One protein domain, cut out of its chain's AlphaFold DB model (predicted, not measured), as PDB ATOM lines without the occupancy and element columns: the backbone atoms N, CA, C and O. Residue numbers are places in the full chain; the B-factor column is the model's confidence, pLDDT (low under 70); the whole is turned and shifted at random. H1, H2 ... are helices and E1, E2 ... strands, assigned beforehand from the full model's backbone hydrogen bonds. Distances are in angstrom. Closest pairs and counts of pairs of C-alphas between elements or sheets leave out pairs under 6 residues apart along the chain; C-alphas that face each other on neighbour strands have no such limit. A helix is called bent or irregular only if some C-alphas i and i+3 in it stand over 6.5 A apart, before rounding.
ATOM      1  N   ALA A  38      12.007 -41.605   9.583       90.88
ATOM      2  CA  ALA A  38      10.791 -41.254  10.332       90.88
ATOM      3  C   ALA A  38      10.897 -41.496  11.852       90.88
ATOM      4  O   ALA A  38      10.181 -40.879  12.637       90.88
ATOM      5  N   MET A  39      11.735 -42.439  12.291       96.12
ATOM      6  CA  MET A  39      11.847 -42.810  13.705       96.12
ATOM      7  C   MET A  39      12.942 -42.018  14.406       96.12
ATOM      8  O   MET A  39      14.104 -42.070  14.006       96.12
ATOM      9  N   THR A  40      12.597 -41.393  15.531       96.06
ATOM     10  CA  THR A  40      13.582 -40.850  16.472       96.06
ATOM     11  C   THR A  40      13.601 -41.624  17.789       96.06
ATOM     12  O   THR A  40      12.597 -42.181  18.229       96.06
ATOM     13  N   LYS A  41      14.770 -41.656  18.437       96.81
ATOM     14  CA  LYS A  41      14.969 -42.243  19.770       96.81
ATOM     15  C   LYS A  41      14.672 -41.262  20.906       96.81
ATOM     16  O   LYS A  41      14.648 -41.683  22.059       96.81
ATOM     17  N   ILE A  42      14.497 -39.975  20.611       96.81
ATOM     18  CA  ILE A  42      14.176 -38.975  21.632       96.81
ATOM     19  C   ILE A  42      12.686 -39.010  21.972       96.81
ATOM     20  O   ILE A  42      11.853 -39.301  21.117       96.81
ATOM     21  N   ALA A  43      12.347 -38.673  23.215       97.44
ATOM     22  CA  ALA A  43      10.964 -38.403  23.584       97.44
ATOM     23  C   ALA A  43      10.493 -37.121  22.884       97.44
ATOM     24  O   ALA A  43      11.112 -36.067  23.043       97.44
ATOM     25  N   ILE A  44       9.406 -37.222  22.120       97.25
ATOM     26  CA  ILE A  44       8.697 -36.071  21.558       97.25
ATOM     27  C   ILE A  44       7.557 -35.749  22.526       97.25
ATOM     28  O   ILE A  44       6.610 -36.522  22.657       97.25
ATOM     29  N   ASP A  45       7.695 -34.659  23.267       95.44
ATOM     30  CA  ASP A  45       6.752 -34.184  24.283       95.44
ATOM     31  C   ASP A  45       6.895 -32.662  24.489       95.44
ATOM     32  O   ASP A  45       7.661 -31.993  23.788       95.44
ATOM     33  N   SER A  46       6.171 -32.095  25.458       93.06
ATOM     34  CA  SER A  46       6.263 -30.668  25.791       93.06
ATOM     35  C   SER A  46       7.656 -30.238  26.254       93.06
ATOM     36  O   SER A  46       8.088 -29.129  25.936       93.06
ATOM     37  N   GLY A  47       8.396 -31.109  26.943       93.81
ATOM     38  CA  GLY A  47       9.774 -30.849  27.347       93.81
ATOM     39  C   GLY A  47      10.715 -30.775  26.146       93.81
ATOM     40  O   GLY A  47      11.603 -29.926  26.108       93.81
ATOM     41  N   PHE A  48      10.519 -31.629  25.141       95.62
ATOM     42  CA  PHE A  48      11.215 -31.518  23.862       95.62
ATOM     43  C   PHE A  48      10.841 -30.239  23.119       95.62
ATOM     44  O   PHE A  48      11.741 -29.494  22.745       95.62
ATOM     45  N   ALA A  49       9.549 -29.927  22.995       94.12
ATOM     46  CA  ALA A  49       9.097 -28.705  22.335       94.12
ATOM     47  C   ALA A  49       9.709 -27.443  22.972       94.12
ATOM     48  O   ALA A  49      10.173 -26.551  22.265       94.12
ATOM     49  N   GLN A  50       9.797 -27.386  24.305       92.88
ATOM     50  CA  GLN A  50      10.451 -26.277  25.007       92.88
ATOM     51  C   GLN A  50      11.933 -26.119  24.641       92.88
ATOM     52  O   GLN A  50      12.407 -24.989  24.546       92.88
ATOM     53  N   ARG A  51      12.662 -27.218  24.397       93.88
ATOM     54  CA  ARG A  51      14.071 -27.168  23.964       93.88
ATOM     55  C   ARG A  51      14.244 -26.653  22.537       93.88
ATOM     56  O   ARG A  51      15.320 -26.169  22.214       93.88
ATOM     57  N   LEU A  52      13.209 -26.746  21.702       93.88
ATOM     58  CA  LEU A  52      13.233 -26.233  20.329       93.88
ATOM     59  C   LEU A  52      12.979 -24.719  20.251       93.88
ATOM     60  O   LEU A  52      13.078 -24.127  19.176       93.88
ATOM     61  N   ARG A  53      12.649 -24.064  21.371       89.44
ATOM     62  CA  ARG A  53      12.452 -22.612  21.391       89.44
ATOM     63  C   ARG A  53      13.738 -21.896  20.990       89.44
ATOM     64  O   ARG A  53      14.793 -22.121  21.574       89.44
ATOM     65  N   GLY A  54      13.617 -20.987  20.025       86.25
ATOM     66  CA  GLY A  54      14.735 -20.180  19.536       86.25
ATOM     67  C   GLY A  54      15.597 -20.856  18.471       86.25
ATOM     68  O   GLY A  54      16.561 -20.234  18.029       86.25
ATOM     69  N   LEU A  55      15.256 -22.076  18.033       91.00
ATOM     70  CA  LEU A  55      15.880 -22.668  16.850       91.00
ATOM     71  C   LEU A  55      15.667 -21.778  15.625       91.00
ATOM     72  O   LEU A  55      14.586 -21.226  15.423       91.00
ATOM     73  N   ARG A  56      16.714 -21.643  14.811       89.06
ATOM     74  CA  ARG A  56      16.740 -20.743  13.652       89.06
ATOM     75  C   ARG A  56      16.770 -21.477  12.330       89.06
ATOM     76  O   ARG A  56      16.414 -20.886  11.316       89.06
ATOM     77  N   SER A  57      17.182 -22.741  12.333       91.25
ATOM     78  CA  SER A  57      17.279 -23.532  11.112       91.25
ATOM     79  C   SER A  57      16.682 -24.923  11.265       91.25
ATOM     80  O   SER A  57      16.697 -25.529  12.339       91.25
ATOM     81  N   PHE A  58      16.190 -25.455  10.150       93.06
ATOM     82  CA  PHE A  58      15.676 -26.817  10.084       93.06
ATOM     83  C   PHE A  58      16.752 -27.865  10.416       93.06
ATOM     84  O   PHE A  58      16.466 -28.870  11.064       93.06
ATOM     85  N   GLY A  59      18.014 -27.598  10.064       94.69
ATOM     86  CA  GLY A  59      19.139 -28.465  10.417       94.69
ATOM     87  C   GLY A  59      19.352 -28.592  11.930       94.69
ATOM     88  O   GLY A  59      19.626 -29.687  12.420       94.69
ATOM     89  N   GLU A  60      19.168 -27.513  12.699       95.81
ATOM     90  CA  GLU A  60      19.223 -27.583  14.166       95.81
ATOM     91  C   GLU A  60      18.071 -28.417  14.739       95.81
ATOM     92  O   GLU A  60      18.274 -29.162  15.698       95.81
ATOM     93  N   LEU A  61      16.879 -28.340  14.136       96.00
ATOM     94  CA  LEU A  61      15.742 -29.179  14.518       96.00
ATOM     95  C   LEU A  61      16.045 -30.658  14.260       96.00
ATOM     96  O   LEU A  61      15.851 -31.479  15.156       96.00
ATOM     97  N   GLN A  62      16.570 -31.002  13.080       96.25
ATOM     98  CA  GLN A  62      16.979 -32.375  12.755       96.25
ATOM     99  C   GLN A  62      18.058 -32.886  13.720       96.25
ATOM    100  O   GLN A  62      17.986 -34.021  14.195       96.25
ATOM    101  N   ALA A  63      19.032 -32.039  14.069       96.19
ATOM    102  CA  ALA A  63      20.062 -32.369  15.050       96.19
ATOM    103  C   ALA A  63      19.469 -32.603  16.451       96.19
ATOM    104  O   ALA A  63      19.813 -33.590  17.102       96.19
ATOM    105  N   ALA A  64      18.539 -31.753  16.897       96.75
ATOM    106  CA  ALA A  64      17.847 -31.904  18.178       96.75
ATOM    107  C   ALA A  64      16.962 -33.161  18.225       96.75
ATOM    108  O   ALA A  64      16.862 -33.813  19.267       96.75
ATOM    109  N   ALA A  65      16.347 -33.519  17.097       96.00
ATOM    110  CA  ALA A  65      15.597 -34.757  16.937       96.00
ATOM    111  C   ALA A  65      16.510 -35.989  16.820       96.00
ATOM    112  O   ALA A  65      16.032 -37.109  16.978       96.00
ATOM    113  N   GLY A  66      17.803 -35.824  16.530       95.94
ATOM    114  CA  GLY A  66      18.733 -36.932  16.292       95.94
ATOM    115  C   GLY A  66      18.351 -37.821  15.100       95.94
ATOM    116  O   GLY A  66      18.769 -38.977  15.055       95.94
ATOM    117  N   ALA A  67      17.521 -37.310  14.186       95.44
ATOM    118  CA  ALA A  67      17.015 -37.998  13.002       95.44
ATOM    119  C   ALA A  67      16.587 -36.958  11.959       95.44
ATOM    120  O   ALA A  67      16.058 -35.901  12.317       95.44
ATOM    121  N   ARG A  68      16.764 -37.260  10.670       95.50
ATOM    122  CA  ARG A  68      16.466 -36.306   9.585       95.50
ATOM    123  C   ARG A  68      14.983 -36.208   9.214       95.50
ATOM    124  O   ARG A  68      14.609 -35.254   8.535       95.50
ATOM    125  N   GLY A  69      14.154 -37.130   9.699       95.81
ATOM    126  CA  GLY A  69      12.725 -37.190   9.397       95.81
ATOM    127  C   GLY A  69      12.433 -37.950   8.109       95.81
ATOM    128  O   GLY A  69      13.342 -38.389   7.401       95.81
ATOM    129  N   HIS A  70      11.149 -38.115   7.824       96.81
ATOM    130  CA  HIS A  70      10.649 -38.687   6.578       96.81
ATOM    131  C   HIS A  70       9.730 -37.685   5.894       96.81
ATOM    132  O   HIS A  70       8.860 -37.124   6.553       96.81
ATOM    133  N   ILE A  71       9.914 -37.470   4.596       96.69
ATOM    134  CA  ILE A  71       9.031 -36.611   3.810       96.69
ATOM    135  C   ILE A  71       7.753 -37.379   3.482       96.69
ATOM    136  O   ILE A  71       7.781 -38.320   2.689       96.69
ATOM    137  N   SER A  72       6.633 -36.958   4.061       94.31
ATOM    138  CA  SER A  72       5.316 -37.532   3.774       94.31
ATOM    139  C   SER A  72       4.590 -36.835   2.630       94.31
ATOM    140  O   SER A  72       3.742 -37.457   1.991       94.31
ATOM    141  N   ASP A  73       4.927 -35.572   2.348       93.69
ATOM    142  CA  ASP A  73       4.343 -34.811   1.245       93.69
ATOM    143  C   ASP A  73       5.274 -33.692   0.744       93.69
ATOM    144  O   ASP A  73       6.129 -33.190   1.478       93.69
ATOM    145  N   ILE A  74       5.095 -33.283  -0.515       93.38
ATOM    146  CA  ILE A  74       5.760 -32.126  -1.124       93.38
ATOM    147  C   ILE A  74       4.719 -31.322  -1.902       93.38
ATOM    148  O   ILE A  74       4.313 -31.696  -3.005       93.38
ATOM    149  N   VAL A  75       4.359 -30.162  -1.363       88.19
ATOM    150  CA  VAL A  75       3.460 -29.200  -1.997       88.19
ATOM    151  C   VAL A  75       4.289 -28.247  -2.850       88.19
ATOM    152  O   VAL A  75       5.083 -27.461  -2.335       88.19
ATOM    153  N   ARG A  76       4.126 -28.333  -4.172       87.56
ATOM    154  CA  ARG A  76       4.856 -27.495  -5.143       87.56
ATOM    155  C   ARG A  76       4.032 -26.336  -5.684       87.56
ATOM    156  O   ARG A  76       4.598 -25.312  -6.048       87.56
ATOM    157  N   ASP A  77       2.722 -26.528  -5.761       78.19
ATOM    158  CA  ASP A  77       1.810 -25.572  -6.369       78.19
ATOM    159  C   ASP A  77       1.209 -24.653  -5.299       78.19
ATOM    160  O   ASP A  77       0.873 -25.092  -4.197       78.19
ATOM    161  N   GLY A  78       1.041 -23.377  -5.646       70.12
ATOM    162  CA  GLY A  78       0.436 -22.360  -4.786       70.12
ATOM    163  C   GLY A  78       1.440 -21.387  -4.173       70.12
ATOM    164  O   GLY A  78       2.631 -21.394  -4.475       70.12
ATOM    165  N   ASP A  79       0.928 -20.534  -3.293       68.56
ATOM    166  CA  ASP A  79       1.639 -19.366  -2.767       68.56
ATOM    167  C   ASP A  79       2.647 -19.718  -1.658       68.56
ATOM    168  O   ASP A  79       3.245 -18.840  -1.035       68.56
ATOM    169  N   SER A  80       2.826 -20.995  -1.320       74.06
ATOM    170  CA  SER A  80       3.730 -21.418  -0.240       74.06
ATOM    171  C   SER A  80       4.265 -22.832  -0.477       74.06
ATOM    172  O   SER A  80       3.861 -23.753   0.238       74.06
ATOM    173  N   PRO A  81       5.151 -23.045  -1.469       84.69
ATOM    174  CA  PRO A  81       5.763 -24.349  -1.695       84.69
ATOM    175  C   PRO A  81       6.512 -24.839  -0.450       84.69
ATOM    176  O   PRO A  81       7.317 -24.110   0.137       84.69
ATOM    177  N   HIS A  82       6.235 -26.074  -0.034       87.81
ATOM    178  CA  HIS A  82       6.808 -26.661   1.174       87.81
ATOM    179  C   HIS A  82       6.860 -28.191   1.115       87.81
ATOM    180  O   HIS A  82       6.118 -28.839   0.382       87.81
ATOM    181  N   ALA A  83       7.743 -28.772   1.919       92.88
ATOM    182  CA  ALA A  83       7.833 -30.201   2.167       92.88
ATOM    183  C   ALA A  83       7.364 -30.488   3.595       92.88
ATOM    184  O   ALA A  83       7.703 -29.751   4.526       92.88
ATOM    185  N   VAL A  84       6.595 -31.558   3.765       93.19
ATOM    186  CA  VAL A  84       6.108 -32.013   5.066       93.19
ATOM    187  C   VAL A  84       6.982 -33.162   5.532       93.19
ATOM    188  O   VAL A  84       7.060 -34.198   4.876       93.19
ATOM    189  N   TYR A  85       7.640 -32.972   6.669       96.44
ATOM    190  CA  TYR A  85       8.440 -33.988   7.330       96.44
ATOM    191  C   TYR A  85       7.718 -34.514   8.563       96.44
ATOM    192  O   TYR A  85       7.234 -33.731   9.377       96.44
ATOM    193  N   ASP A  86       7.736 -35.825   8.754       96.50
ATOM    194  CA  ASP A  86       7.187 -36.482   9.929       96.50
ATOM    195  C   ASP A  86       8.276 -37.208  10.731       96.50
ATOM    196  O   ASP A  86       9.171 -37.868  10.190       96.50
ATOM    197  N   TRP A  87       8.139 -37.128  12.053       98.00
ATOM    198  CA  TRP A  87       8.842 -37.945  13.031       98.00
ATOM    199  C   TRP A  87       7.836 -38.626  13.950       98.00
ATOM    200  O   TRP A  87       6.849 -38.031  14.387       98.00
ATOM    201  N   THR A  88       8.140 -39.859  14.336       97.56
ATOM    202  CA  THR A  88       7.515 -40.517  15.483       97.56
ATOM    203  C   THR A  88       8.594 -40.973  16.456       97.56
ATOM    204  O   THR A  88       9.633 -41.517  16.078       97.56
ATOM    205  N   SER A  89       8.345 -40.720  17.734       97.75
ATOM    206  CA  SER A  89       9.222 -41.095  18.831       97.75
ATOM    207  C   SER A  89       9.055 -42.569  19.168       97.75
ATOM    208  O   SER A  89       7.982 -43.010  19.584       97.75
ATOM    209  N   ALA A  90      10.146 -43.324  19.080       96.81
ATOM    210  CA  ALA A  90      10.222 -44.682  19.601       96.81
ATOM    211  C   ALA A  90      10.212 -44.721  21.142       96.81
ATOM    212  O   ALA A  90       9.894 -45.755  21.723       96.81
ATOM    213  N   ALA A  91      10.564 -43.617  21.813       97.00
ATOM    214  CA  ALA A  91      10.674 -43.565  23.271       97.00
ATOM    215  C   ALA A  91       9.319 -43.447  23.977       97.00
ATOM    216  O   ALA A  91       9.147 -43.972  25.074       97.00
ATOM    217  N   ASN A  92       8.368 -42.732  23.375       96.81
ATOM    218  CA  ASN A  92       7.083 -42.441  24.012       96.81
ATOM    219  C   ASN A  92       5.882 -42.425  23.047       96.81
ATOM    220  O   ASN A  92       4.760 -42.251  23.507       96.81
ATOM    221  N   GLY A  93       6.082 -42.597  21.736       95.94
ATOM    222  CA  GLY A  93       5.007 -42.562  20.737       95.94
ATOM    223  C   GLY A  93       4.530 -41.160  20.341       95.94
ATOM    224  O   GLY A  93       3.576 -41.046  19.571       95.94
ATOM    225  N   GLY A  94       5.176 -40.101  20.841       96.88
ATOM    226  CA  GLY A  94       4.898 -38.722  20.440       96.88
ATOM    227  C   GLY A  94       5.250 -38.484  18.972       96.88
ATOM    228  O   GLY A  94       6.061 -39.213  18.394       96.88
ATOM    229  N   ARG A  95       4.635 -37.477  18.359       97.12
ATOM    230  CA  ARG A  95       4.778 -37.192  16.925       97.12
ATOM    231  C   ARG A  95       5.151 -35.743  16.697       97.12
ATOM    232  O   ARG A  95       4.734 -34.871  17.452       97.12
ATOM    233  N   MET A  96       5.935 -35.498  15.659       97.00
ATOM    234  CA  MET A  96       6.274 -34.156  15.208       97.00
ATOM    235  C   MET A  96       6.098 -34.099  13.699       97.00
ATOM    236  O   MET A  96       6.662 -34.931  12.994       97.00
ATOM    237  N   ARG A  97       5.339 -33.116  13.228       95.88
ATOM    238  CA  ARG A  97       5.232 -32.750  11.820       95.88
ATOM    239  C   ARG A  97       5.923 -31.414  11.617       95.88
ATOM    240  O   ARG A  97       5.688 -30.497  12.398       95.88
ATOM    241  N   VAL A  98       6.749 -31.286  10.588       94.06
ATOM    242  CA  VAL A  98       7.419 -30.034  10.229       94.06
ATOM    243  C   VAL A  98       7.091 -29.669   8.795       94.06
ATOM    244  O   VAL A  98       7.229 -30.491   7.897       94.06
ATOM    245  N   PHE A  99       6.699 -28.422   8.589       91.62
ATOM    246  CA  PHE A  99       6.527 -27.816   7.279       91.62
ATOM    247  C   PHE A  99       7.788 -27.010   6.993       91.62
ATOM    248  O   PHE A  99       8.040 -26.004   7.654       91.62
ATOM    249  N   LEU A 100       8.608 -27.482   6.058       91.38
ATOM    250  CA  LEU A 100       9.793 -26.776   5.583       91.38
ATOM    251  C   LEU A 100       9.428 -26.048   4.296       91.38
ATOM    252  O   LEU A 100       9.074 -26.699   3.321       91.38
ATOM    253  N   TYR A 101       9.526 -24.727   4.279       87.38
ATOM    254  CA  TYR A 101       9.230 -23.920   3.097       87.38
ATOM    255  C   TYR A 101      10.458 -23.823   2.191       87.38
ATOM    256  O   TYR A 101      11.591 -23.905   2.665       87.38
ATOM    257  N   GLU A 102      10.246 -23.591   0.893       85.56
ATOM    258  CA  GLU A 102      11.330 -23.447  -0.096       85.56
ATOM    259  C   GLU A 102      12.372 -22.383   0.305       85.56
ATOM    260  O   GLU A 102      13.568 -22.560   0.089       85.56
ATOM    261  N   GLY A 103      11.931 -21.304   0.967       81.50
ATOM    262  CA  GLY A 103      12.806 -20.250   1.497       81.50
ATOM    263  C   GLY A 103      13.654 -20.650   2.714       81.50
ATOM    264  O   GLY A 103      14.454 -19.844   3.182       81.50
ATOM    265  N   GLY A 104      13.488 -21.867   3.243       85.06
ATOM    266  CA  GLY A 104      14.211 -22.395   4.406       85.06
ATOM    267  C   GLY A 104      13.555 -22.112   5.762       85.06
ATOM    268  O   GLY A 104      14.003 -22.647   6.779       85.06
ATOM    269  N   ASP A 105      12.485 -21.313   5.785       86.19
ATOM    270  CA  ASP A 105      11.643 -21.142   6.967       86.19
ATOM    271  C   ASP A 105      10.949 -22.452   7.336       86.19
ATOM    272  O   ASP A 105      10.702 -23.298   6.474       86.19
ATOM    273  N   PHE A 106      10.600 -22.627   8.614       88.88
ATOM    274  CA  PHE A 106       9.872 -23.820   9.032       88.88
ATOM    275  C   PHE A 106       8.914 -23.572  10.190       88.88
ATOM    276  O   PHE A 106       9.152 -22.732  11.061       88.88
ATOM    277  N   SER A 107       7.866 -24.390  10.237       90.50
ATOM    278  CA  SER A 107       6.987 -24.543  11.392       90.50
ATOM    279  C   SER A 107       6.878 -26.007  11.797       90.50
ATOM    280  O   SER A 107       6.970 -26.899  10.960       90.50
ATOM    281  N   ALA A 108       6.711 -26.268  13.088       92.25
ATOM    282  CA  ALA A 108       6.589 -27.603  13.648       92.25
ATOM    283  C   ALA A 108       5.327 -27.706  14.504       92.25
ATOM    284  O   ALA A 108       5.064 -26.834  15.330       92.25
ATOM    285  N   ALA A 109       4.590 -28.798  14.335       93.25
ATOM    286  CA  ALA A 109       3.478 -29.207  15.175       93.25
ATOM    287  C   ALA A 109       3.863 -30.494  15.912       93.25
ATOM    288  O   ALA A 109       4.255 -31.486  15.296       93.25
ATOM    289  N   ILE A 110       3.794 -30.469  17.240       94.81
ATOM    290  CA  ILE A 110       4.196 -31.567  18.117       94.81
ATOM    291  C   ILE A 110       2.975 -32.082  18.868       94.81
ATOM    292  O   ILE A 110       2.359 -31.359  19.648       94.81
ATOM    293  N   THR A 111       2.680 -33.364  18.701       94.62
ATOM    294  CA  THR A 111       1.651 -34.068  19.463       94.62
ATOM    295  C   THR A 111       2.326 -34.911  20.539       94.62
ATOM    296  O   THR A 111       3.017 -35.894  20.243       94.62
ATOM    297  N   SER A 112       2.132 -34.533  21.805       93.25
ATOM    298  CA  SER A 112       2.609 -35.335  22.939       93.25
ATOM    299  C   SER A 112       1.793 -36.633  23.066       93.25
ATOM    300  O   SER A 112       0.606 -36.644  22.730       93.25
ATOM    301  N   PRO A 113       2.373 -37.734  23.580       92.25
ATOM    302  CA  PRO A 113       1.650 -38.991  23.749       92.25
ATOM    303  C   PRO A 113       0.388 -38.815  24.596       92.25
ATOM    304  O   PRO A 113       0.443 -38.272  25.700       92.25
ATOM    305  N   GLY A 114      -0.749 -39.289  24.085       86.38
ATOM    306  CA  GLY A 114      -2.029 -39.218  24.794       86.38
ATOM    307  C   GLY A 114      -2.633 -37.814  24.904       86.38
ATOM    308  O   GLY A 114      -3.628 -37.658  25.608       86.38
ATOM    309  N   GLN A 115      -2.073 -36.808  24.224       84.44
ATOM    310  CA  GLN A 115      -2.664 -35.473  24.129       84.44
ATOM    311  C   GLN A 115      -3.238 -35.218  22.738       84.44
ATOM    312  O   GLN A 115      -2.691 -35.678  21.739       84.44
ATOM    313  N   ALA A 116      -4.360 -34.498  22.701       79.44
ATOM    314  CA  ALA A 116      -5.011 -34.086  21.460       79.44
ATOM    315  C   ALA A 116      -4.496 -32.729  20.963       79.44
ATOM    316  O   ALA A 116      -4.406 -32.521  19.757       79.44
ATOM    317  N   ASP A 117      -4.140 -31.829  21.884       84.69
ATOM    318  CA  ASP A 117      -3.668 -30.493  21.535       84.69
ATOM    319  C   ASP A 117      -2.228 -30.545  21.013       84.69
ATOM    320  O   ASP A 117      -1.337 -31.142  21.630       84.69
ATOM    321  N   GLU A 118      -1.996 -29.893  19.876       89.69
ATOM    322  CA  GLU A 118      -0.666 -29.741  19.299       89.69
ATOM    323  C   GLU A 118       0.080 -28.569  19.945       89.69
ATOM    324  O   GLU A 118      -0.476 -27.504  20.223       89.69
ATOM    325  N   ILE A 119       1.379 -28.765  20.153       91.00
ATOM    326  CA  ILE A 119       2.320 -27.704  20.489       91.00
ATOM    327  C   ILE A 119       2.906 -27.204  19.177       91.00
ATOM    328  O   ILE A 119       3.531 -27.978  18.454       91.00
ATOM    329  N   VAL A 120       2.720 -25.925  18.870       91.06
ATOM    330  CA  VAL A 120       3.123 -25.352  17.581       91.06
ATOM    331  C   VAL A 120       4.254 -24.356  17.784       91.06
ATOM    332  O   VAL A 120       4.199 -23.530  18.694       91.06
ATOM    333  N   LEU A 121       5.285 -24.424  16.944       91.75
ATOM    334  CA  LEU A 121       6.413 -23.493  16.957       91.75
ATOM    335  C   LEU A 121       6.961 -23.221  15.556       91.75
ATOM    336  O   LEU A 121       6.668 -23.963  14.624       91.75
ATOM    337  N   ASN A 122       7.781 -22.185  15.402       89.62
ATOM    338  CA  ASN A 122       8.478 -21.890  14.145       89.62
ATOM    339  C   ASN A 122       9.866 -21.260  14.383       89.62
ATOM    340  O   ASN A 122      10.236 -20.935  15.517       89.62
ATOM    341  N   ASN A 123      10.619 -21.032  13.305       88.88
ATOM    342  CA  ASN A 123      11.924 -20.353  13.348       88.88
ATOM    343  C   ASN A 123      11.853 -18.836  13.628       88.88
ATOM    344  O   ASN A 123      12.876 -18.196  13.895       88.88
ATOM    345  N   PHE A 124      10.648 -18.267  13.635       86.69
ATOM    346  CA  PHE A 124      10.369 -16.884  14.021       86.69
ATOM    347  C   PHE A 124      10.075 -16.719  15.517       86.69
ATOM    348  O   PHE A 124       9.706 -15.633  15.933       86.69
ATOM    349  N   GLU A 125      10.279 -17.746  16.347       87.12
ATOM    350  CA  GLU A 125       9.987 -17.751  17.795       87.12
ATOM    351  C   GLU A 125       8.503 -17.779  18.180       87.12
ATOM    352  O   GLU A 125       8.166 -17.564  19.351       87.12
ATOM    353  N   ALA A 126       7.604 -18.081  17.244       87.38
ATOM    354  CA  ALA A 126       6.253 -18.447  17.629       87.38
ATOM    355  C   ALA A 126       6.306 -19.742  18.448       87.38
ATOM    356  O   ALA A 126       7.071 -20.658  18.136       87.38
ATOM    357  N   PHE A 127       5.530 -19.798  19.527       90.00
ATOM    358  CA  PHE A 127       5.446 -20.955  20.408       90.00
ATOM    359  C   PHE A 127       4.097 -20.964  21.127       90.00
ATOM    360  O   PHE A 127       3.824 -20.098  21.964       90.00
ATOM    361  N   ILE A 128       3.267 -21.957  20.824       88.25
ATOM    362  CA  ILE A 128       1.955 -22.159  21.435       88.25
ATOM    363  C   ILE A 128       1.920 -23.531  22.081       88.25
ATOM    364  O   ILE A 128       2.133 -24.542  21.422       88.25
ATOM    365  N   CYS A 129       1.639 -23.556  23.379       88.88
ATOM    366  CA  CYS A 129       1.550 -24.770  24.172       88.88
ATOM    367  C   CYS A 129       0.460 -24.597  25.231       88.88
ATOM    368  O   CYS A 129       0.719 -24.083  26.325       88.88
ATOM    369  N   ALA A 130      -0.762 -25.019  24.905       86.94
ATOM    370  CA  ALA A 130      -1.902 -24.936  25.817       86.94
ATOM    371  C   ALA A 130      -1.744 -25.864  27.035       86.94
ATOM    372  O   ALA A 130      -2.169 -25.522  28.134       86.94
ATOM    373  N   SER A 131      -1.075 -27.006  26.851       84.38
ATOM    374  CA  SER A 131      -0.829 -28.000  27.900       84.38
ATOM    375  C   SER A 131       0.437 -27.751  28.730       84.38
ATOM    376  O   SER A 131       0.728 -28.512  29.655       84.38
ATOM    377  N   CYS A 132       1.199 -26.691  28.435       85.81
ATOM    378  CA  CYS A 132       2.337 -26.282  29.256       85.81
ATOM    379  C   CYS A 132       1.873 -25.677  30.591       85.81
ATOM    380  O   CYS A 132       0.740 -25.222  30.733       85.81
ATOM    381  N   SER A 133       2.771 -25.644  31.581       85.75
ATOM    382  CA  SER A 133       2.521 -25.009  32.877       85.75
ATOM    383  C   SER A 133       3.611 -23.965  33.181       85.75
ATOM    384  O   SER A 133       4.743 -24.356  33.474       85.75
ATOM    385  N   PRO A 134       3.307 -22.651  33.092       88.44
ATOM    386  CA  PRO A 134       2.037 -22.079  32.628       88.44
ATOM    387  C   PRO A 134       1.812 -22.295  31.113       88.44
ATOM    388  O   PRO A 134       2.785 -22.527  30.387       88.44
ATOM    389  N   PRO A 135       0.561 -22.199  30.619       87.00
ATOM    390  CA  PRO A 135       0.286 -22.180  29.185       87.00
ATOM    391  C   PRO A 135       1.025 -21.030  28.501       87.00
ATOM    392  O   PRO A 135       1.175 -19.948  29.074       87.00
ATOM    393  N   VAL A 136       1.486 -21.259  27.272       87.38
ATOM    394  CA  VAL A 136       2.265 -20.272  26.513       87.38
ATOM    395  C   VAL A 136       1.585 -19.986  25.184       87.38
ATOM    396  O   VAL A 136       1.265 -20.919  24.452       87.38
ATOM    397  N   THR A 137       1.441 -18.700  24.864       87.19
ATOM    398  CA  THR A 137       1.026 -18.206  23.547       87.19
ATOM    399  C   THR A 137       1.960 -17.069  23.148       87.19
ATOM    400  O   THR A 137       1.766 -15.924  23.553       87.19
ATOM    401  N   ALA A 138       3.016 -17.392  22.405       83.62
ATOM    402  CA  ALA A 138       3.979 -16.430  21.881       83.62
ATOM    403  C   ALA A 138       3.879 -16.377  20.354       83.62
ATOM    404  O   ALA A 138       3.972 -17.413  19.699       83.62
ATOM    405  N   CYS A 139       3.714 -15.181  19.786       77.38
ATOM    406  CA  CYS A 139       3.523 -15.005  18.341       77.38
ATOM    407  C   CYS A 139       4.835 -14.899  17.551       77.38
ATOM    408  O   CYS A 139       4.801 -14.957  16.329       77.38
ATOM    409  N   GLY A 140       5.988 -14.785  18.212       79.25
ATOM    410  CA  GLY A 140       7.278 -14.635  17.538       79.25
ATOM    411  C   GLY A 140       7.508 -13.261  16.893       79.25
ATOM    412  O   GLY A 140       6.712 -12.330  17.034       79.25
ATOM    413  N   HIS A 141       8.637 -13.133  16.201       78.31
ATOM    414  CA  HIS A 141       9.056 -11.944  15.465       78.31
ATOM    415  C   HIS A 141       8.393 -11.848  14.106       78.31
ATOM    416  O   HIS A 141       8.046 -12.850  13.490       78.31
ATOM    417  N   ARG A 142       8.316 -10.614  13.613       72.50
ATOM    418  CA  ARG A 142       7.878 -10.294  12.261       72.50
ATOM    419  C   ARG A 142       8.886 -10.779  11.216       72.50
ATOM    420  O   ARG A 142      10.004 -10.262  11.197       72.50
ATOM    421  N   PRO A 143       8.503 -11.689  10.311       67.88
ATOM    422  CA  PRO A 143       9.329 -12.056   9.175       67.88
ATOM    423  C   PRO A 143       9.529 -10.878   8.217       67.88
ATOM    424  O   PRO A 143       8.625 -10.066   8.007       67.88
ATOM    425  N   SER A 144      10.699 -10.814   7.579       64.75
ATOM    426  CA  SER A 144      11.059  -9.732   6.649       64.75
ATOM    427  C   SER A 144      10.194  -9.682   5.388       64.75
ATOM    428  O   SER A 144      10.140  -8.652   4.724       64.75
ATOM    429  N   TRP A 145       9.525 -10.783   5.045       64.38
ATOM    430  CA  TRP A 145       8.632 -10.873   3.892       64.38
ATOM    431  C   TRP A 145       7.211 -10.355   4.174       64.38
ATOM    432  O   TRP A 145       6.431 -10.209   3.235       64.38
ATOM    433  N   VAL A 146       6.856 -10.042   5.430       64.25
ATOM    434  CA  VAL A 146       5.550  -9.443   5.758       64.25
ATOM    435  C   VAL A 146       5.592  -7.930   5.496       64.25
ATOM    436  O   VAL A 146       6.331  -7.227   6.199       64.25
ATOM    437  N   PRO A 147       4.763  -7.377   4.586       66.81
ATOM    438  CA  PRO A 147       4.759  -5.950   4.231       66.81
ATOM    439  C   PRO A 147       4.516  -5.026   5.424       66.81
ATOM    440  O   PRO A 147       3.511  -5.199   6.106       66.81
ATOM    441  N   HIS A 148       5.420  -4.072   5.694       63.47
ATOM    442  CA  HIS A 148       5.461  -3.224   6.908       63.47
ATOM    443  C   HIS A 148       4.153  -2.498   7.277       63.47
ATOM    444  O   HIS A 148       3.991  -2.094   8.427       63.47
ATOM    445  N   ASP A 149       3.241  -2.331   6.324       62.84
ATOM    446  CA  ASP A 149       1.913  -1.736   6.471       62.84
ATOM    447  C   ASP A 149       0.856  -2.695   7.045       62.84
ATOM    448  O   ASP A 149      -0.171  -2.243   7.549       62.84
ATOM    449  N   LEU A 150       1.111  -4.006   7.032       61.16
ATOM    450  CA  LEU A 150       0.313  -4.977   7.772       61.16
ATOM    451  C   LEU A 150       0.584  -4.814   9.273       61.16
ATOM    452  O   LEU A 150       1.748  -4.837   9.698       61.16
ATOM    453  N   HIS A 151      -0.473  -4.673  10.075       57.59
ATOM    454  CA  HIS A 151      -0.347  -4.762  11.528       57.59
ATOM    455  C   HIS A 151       0.292  -6.115  11.872       57.59
ATOM    456  O   HIS A 151      -0.021  -7.120  11.245       57.59
ATOM    457  N   TRP A 152       1.283  -6.112  12.760       56.22
ATOM    458  CA  TRP A 152       1.949  -7.328  13.217       56.22
ATOM    459  C   TRP A 152       2.001  -7.262  14.729       56.22
ATOM    460  O   TRP A 152       2.903  -6.646  15.306       56.22
ATOM    461  N   ASP A 153       0.983  -7.823  15.361       58.06
ATOM    462  CA  ASP A 153       0.861  -7.878  16.806       58.06
ATOM    463  C   ASP A 153       0.296  -9.236  17.255       58.06
ATOM    464  O   ASP A 153       0.307 -10.222  16.513       58.06
ATOM    465  N   VAL A 154      -0.159  -9.310  18.508       50.31
ATOM    466  CA  VAL A 154      -0.633 -10.552  19.132       50.31
ATOM    467  C   VAL A 154      -1.857 -11.142  18.410       50.31
ATOM    468  O   VAL A 154      -2.087 -12.348  18.505       50.31
ATOM    469  N   TYR A 155      -2.621 -10.346  17.650       48.91
ATOM    470  CA  TYR A 155      -3.803 -10.828  16.928       48.91
ATOM    471  C   TYR A 155      -3.461 -11.618  15.654       48.91
ATOM    472  O   TYR A 155      -4.271 -12.435  15.217       48.91
ATOM    473  N   ASP A 156      -2.252 -11.467  15.102       60.94
ATOM    474  CA  ASP A 156      -1.794 -12.177  13.895       60.94
ATOM    475  C   ASP A 156      -0.992 -13.453  14.196       60.94
ATOM    476  O   ASP A 156      -0.392 -14.043  13.298       60.94
ATOM    477  N   CYS A 157      -1.028 -13.930  15.443       61.44
ATOM    478  CA  CYS A 157      -0.358 -15.149  15.908       61.44
ATOM    479  C   CYS A 157      -0.529 -16.341  14.940       61.44
ATOM    480  O   CYS A 157       0.429 -17.042  14.638       61.44
ATOM    481  N   ALA A 158      -1.729 -16.545  14.383       60.50
ATOM    482  CA  ALA A 158      -1.984 -17.624  13.425       60.50
ATOM    483  C   ALA A 158      -1.145 -17.514  12.137       60.50
ATOM    484  O   ALA A 158      -0.730 -18.533  11.593       60.50
ATOM    485  N   ARG A 159      -0.863 -16.289  11.670       61.91
ATOM    486  CA  ARG A 159      -0.055 -16.031  10.468       61.91
ATOM    487  C   ARG A 159       1.429 -16.279  10.694       61.91
ATOM    488  O   ARG A 159       2.168 -16.465   9.736       61.91
ATOM    489  N   THR A 160       1.874 -16.238  11.945       63.03
ATOM    490  CA  THR A 160       3.272 -16.490  12.282       63.03
ATOM    491  C   THR A 160       3.520 -17.996  12.293       63.03
ATOM    492  O   THR A 160       4.450 -18.475  11.650       63.03
ATOM    493  N   LEU A 161       2.631 -18.769  12.925       61.69
ATOM    494  CA  LEU A 161       2.741 -20.226  13.073       61.69
ATOM    495  C   LEU A 161       2.843 -20.979  11.748       61.69
ATOM    496  O   LEU A 161       3.470 -22.031  11.703       61.69
TER     497      LEU A 161
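What this domain is: This is residues 38 to 161 of the 172 residues of an uncharacterized protein of Rhizobiales bacterium GAS188 (UniProt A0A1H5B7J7). Look first for a twisted wall of seven strands laid side by side in chain order, with two short helices, H1 and H2, over one face and a third, H3, across the opposite face towards the E7 edge. A long loop, residues 140 to 153, leads from E7 round to H3, and near the beginning of the printed part residues 39 to 40 pair, parallel, with residues 88 to 89 of E2. The printed part has 124 residues, running H1 H2 E1 E2 E3 E4 E5 E6 E7 H3, of mixed class; the sheet is antiparallel, in the order E1 E2 E3 E4 E5 E6 E7. It is compact, with a radius of gyration of the C-alphas of 14.4 A and spans of 46 by 37 by 23 A.

How they stand to each other: Begin with the sheet: E1 (residues 70 to 75), E2 (82 to 89), E3 (95 to 101), E4 (106 to 111), E5 (118 to 122), E6 (126 to 129) and E7 (136 to 139) form a meander, each strand the antiparallel neighbour of the one before. Within hydrogen-bond range you will find N 75 and O 82 at 2.8 A for E1 and E2, N 85 and O 98 at 2.8 A for E2 and E3, N 97 and O 109 at 2.8 A for E3 and E4, N 108 and O 121 at 2.8 A for E4 and E5, N 128 and O 120 at 2.8 A for E5 and E6, and N 127 and O 138 at 2.9 A for E6 and E7. H1 (residues 46 to 51) lies over E5 at a height over the sheet of 9.2 A, along the strands; its closest C-alphas to E5 are those of Ala 49 and Ile 119, 7.1 A. On the same face, H2 (residues 58 to 65) lies over E3, along the strands, at a height of 9.6 A; C-alphas 58 and 100 are the closest, 7.4 A. Two of its C-alphas fall on E4, only just too few for it to lie over E4 too. H1 and H2 are only just apart, 8.4 A at the closest. On the opposite face, H3 (residues 154 to 161) lies only just over E6, with 3 C-alphas on it, at a height of 7.4 A and across the strands, at 84 degrees to E6 on the local plane; its closest C-alphas to E7 are those of Cys 157 and Cys 139, 4.6 A. Each O i to N i+4 pair is within hydrogen-bond range in H1 and H2, but 2 of 4 in H3, which is irregular: C-alphas 155 and 158 are 7.9 A apart.

Where its parts are: Find C-alpha 46 at (6.263, -30.668, 25.791), where H1 begins; H2 follows, 10.5 A long. E2, the longest strand, runs 22.9 A from C-alpha 82 at (6.808, -26.661, 1.174); E3 spans 19.7 A and E4 16.8 A. H3, 11.9 A long, ends at C-alpha 161 at (2.741, -20.226, 13.073).

The domain as a whole: The two C-alphas farthest apart are those of Ala 91 and Asp 149, 45.9 A. The printed part has no cut, and its one long link is E7 to H3. The mean pLDDT of the printed part is 86.0; residue 79 and residues 143 to 161 are under 70.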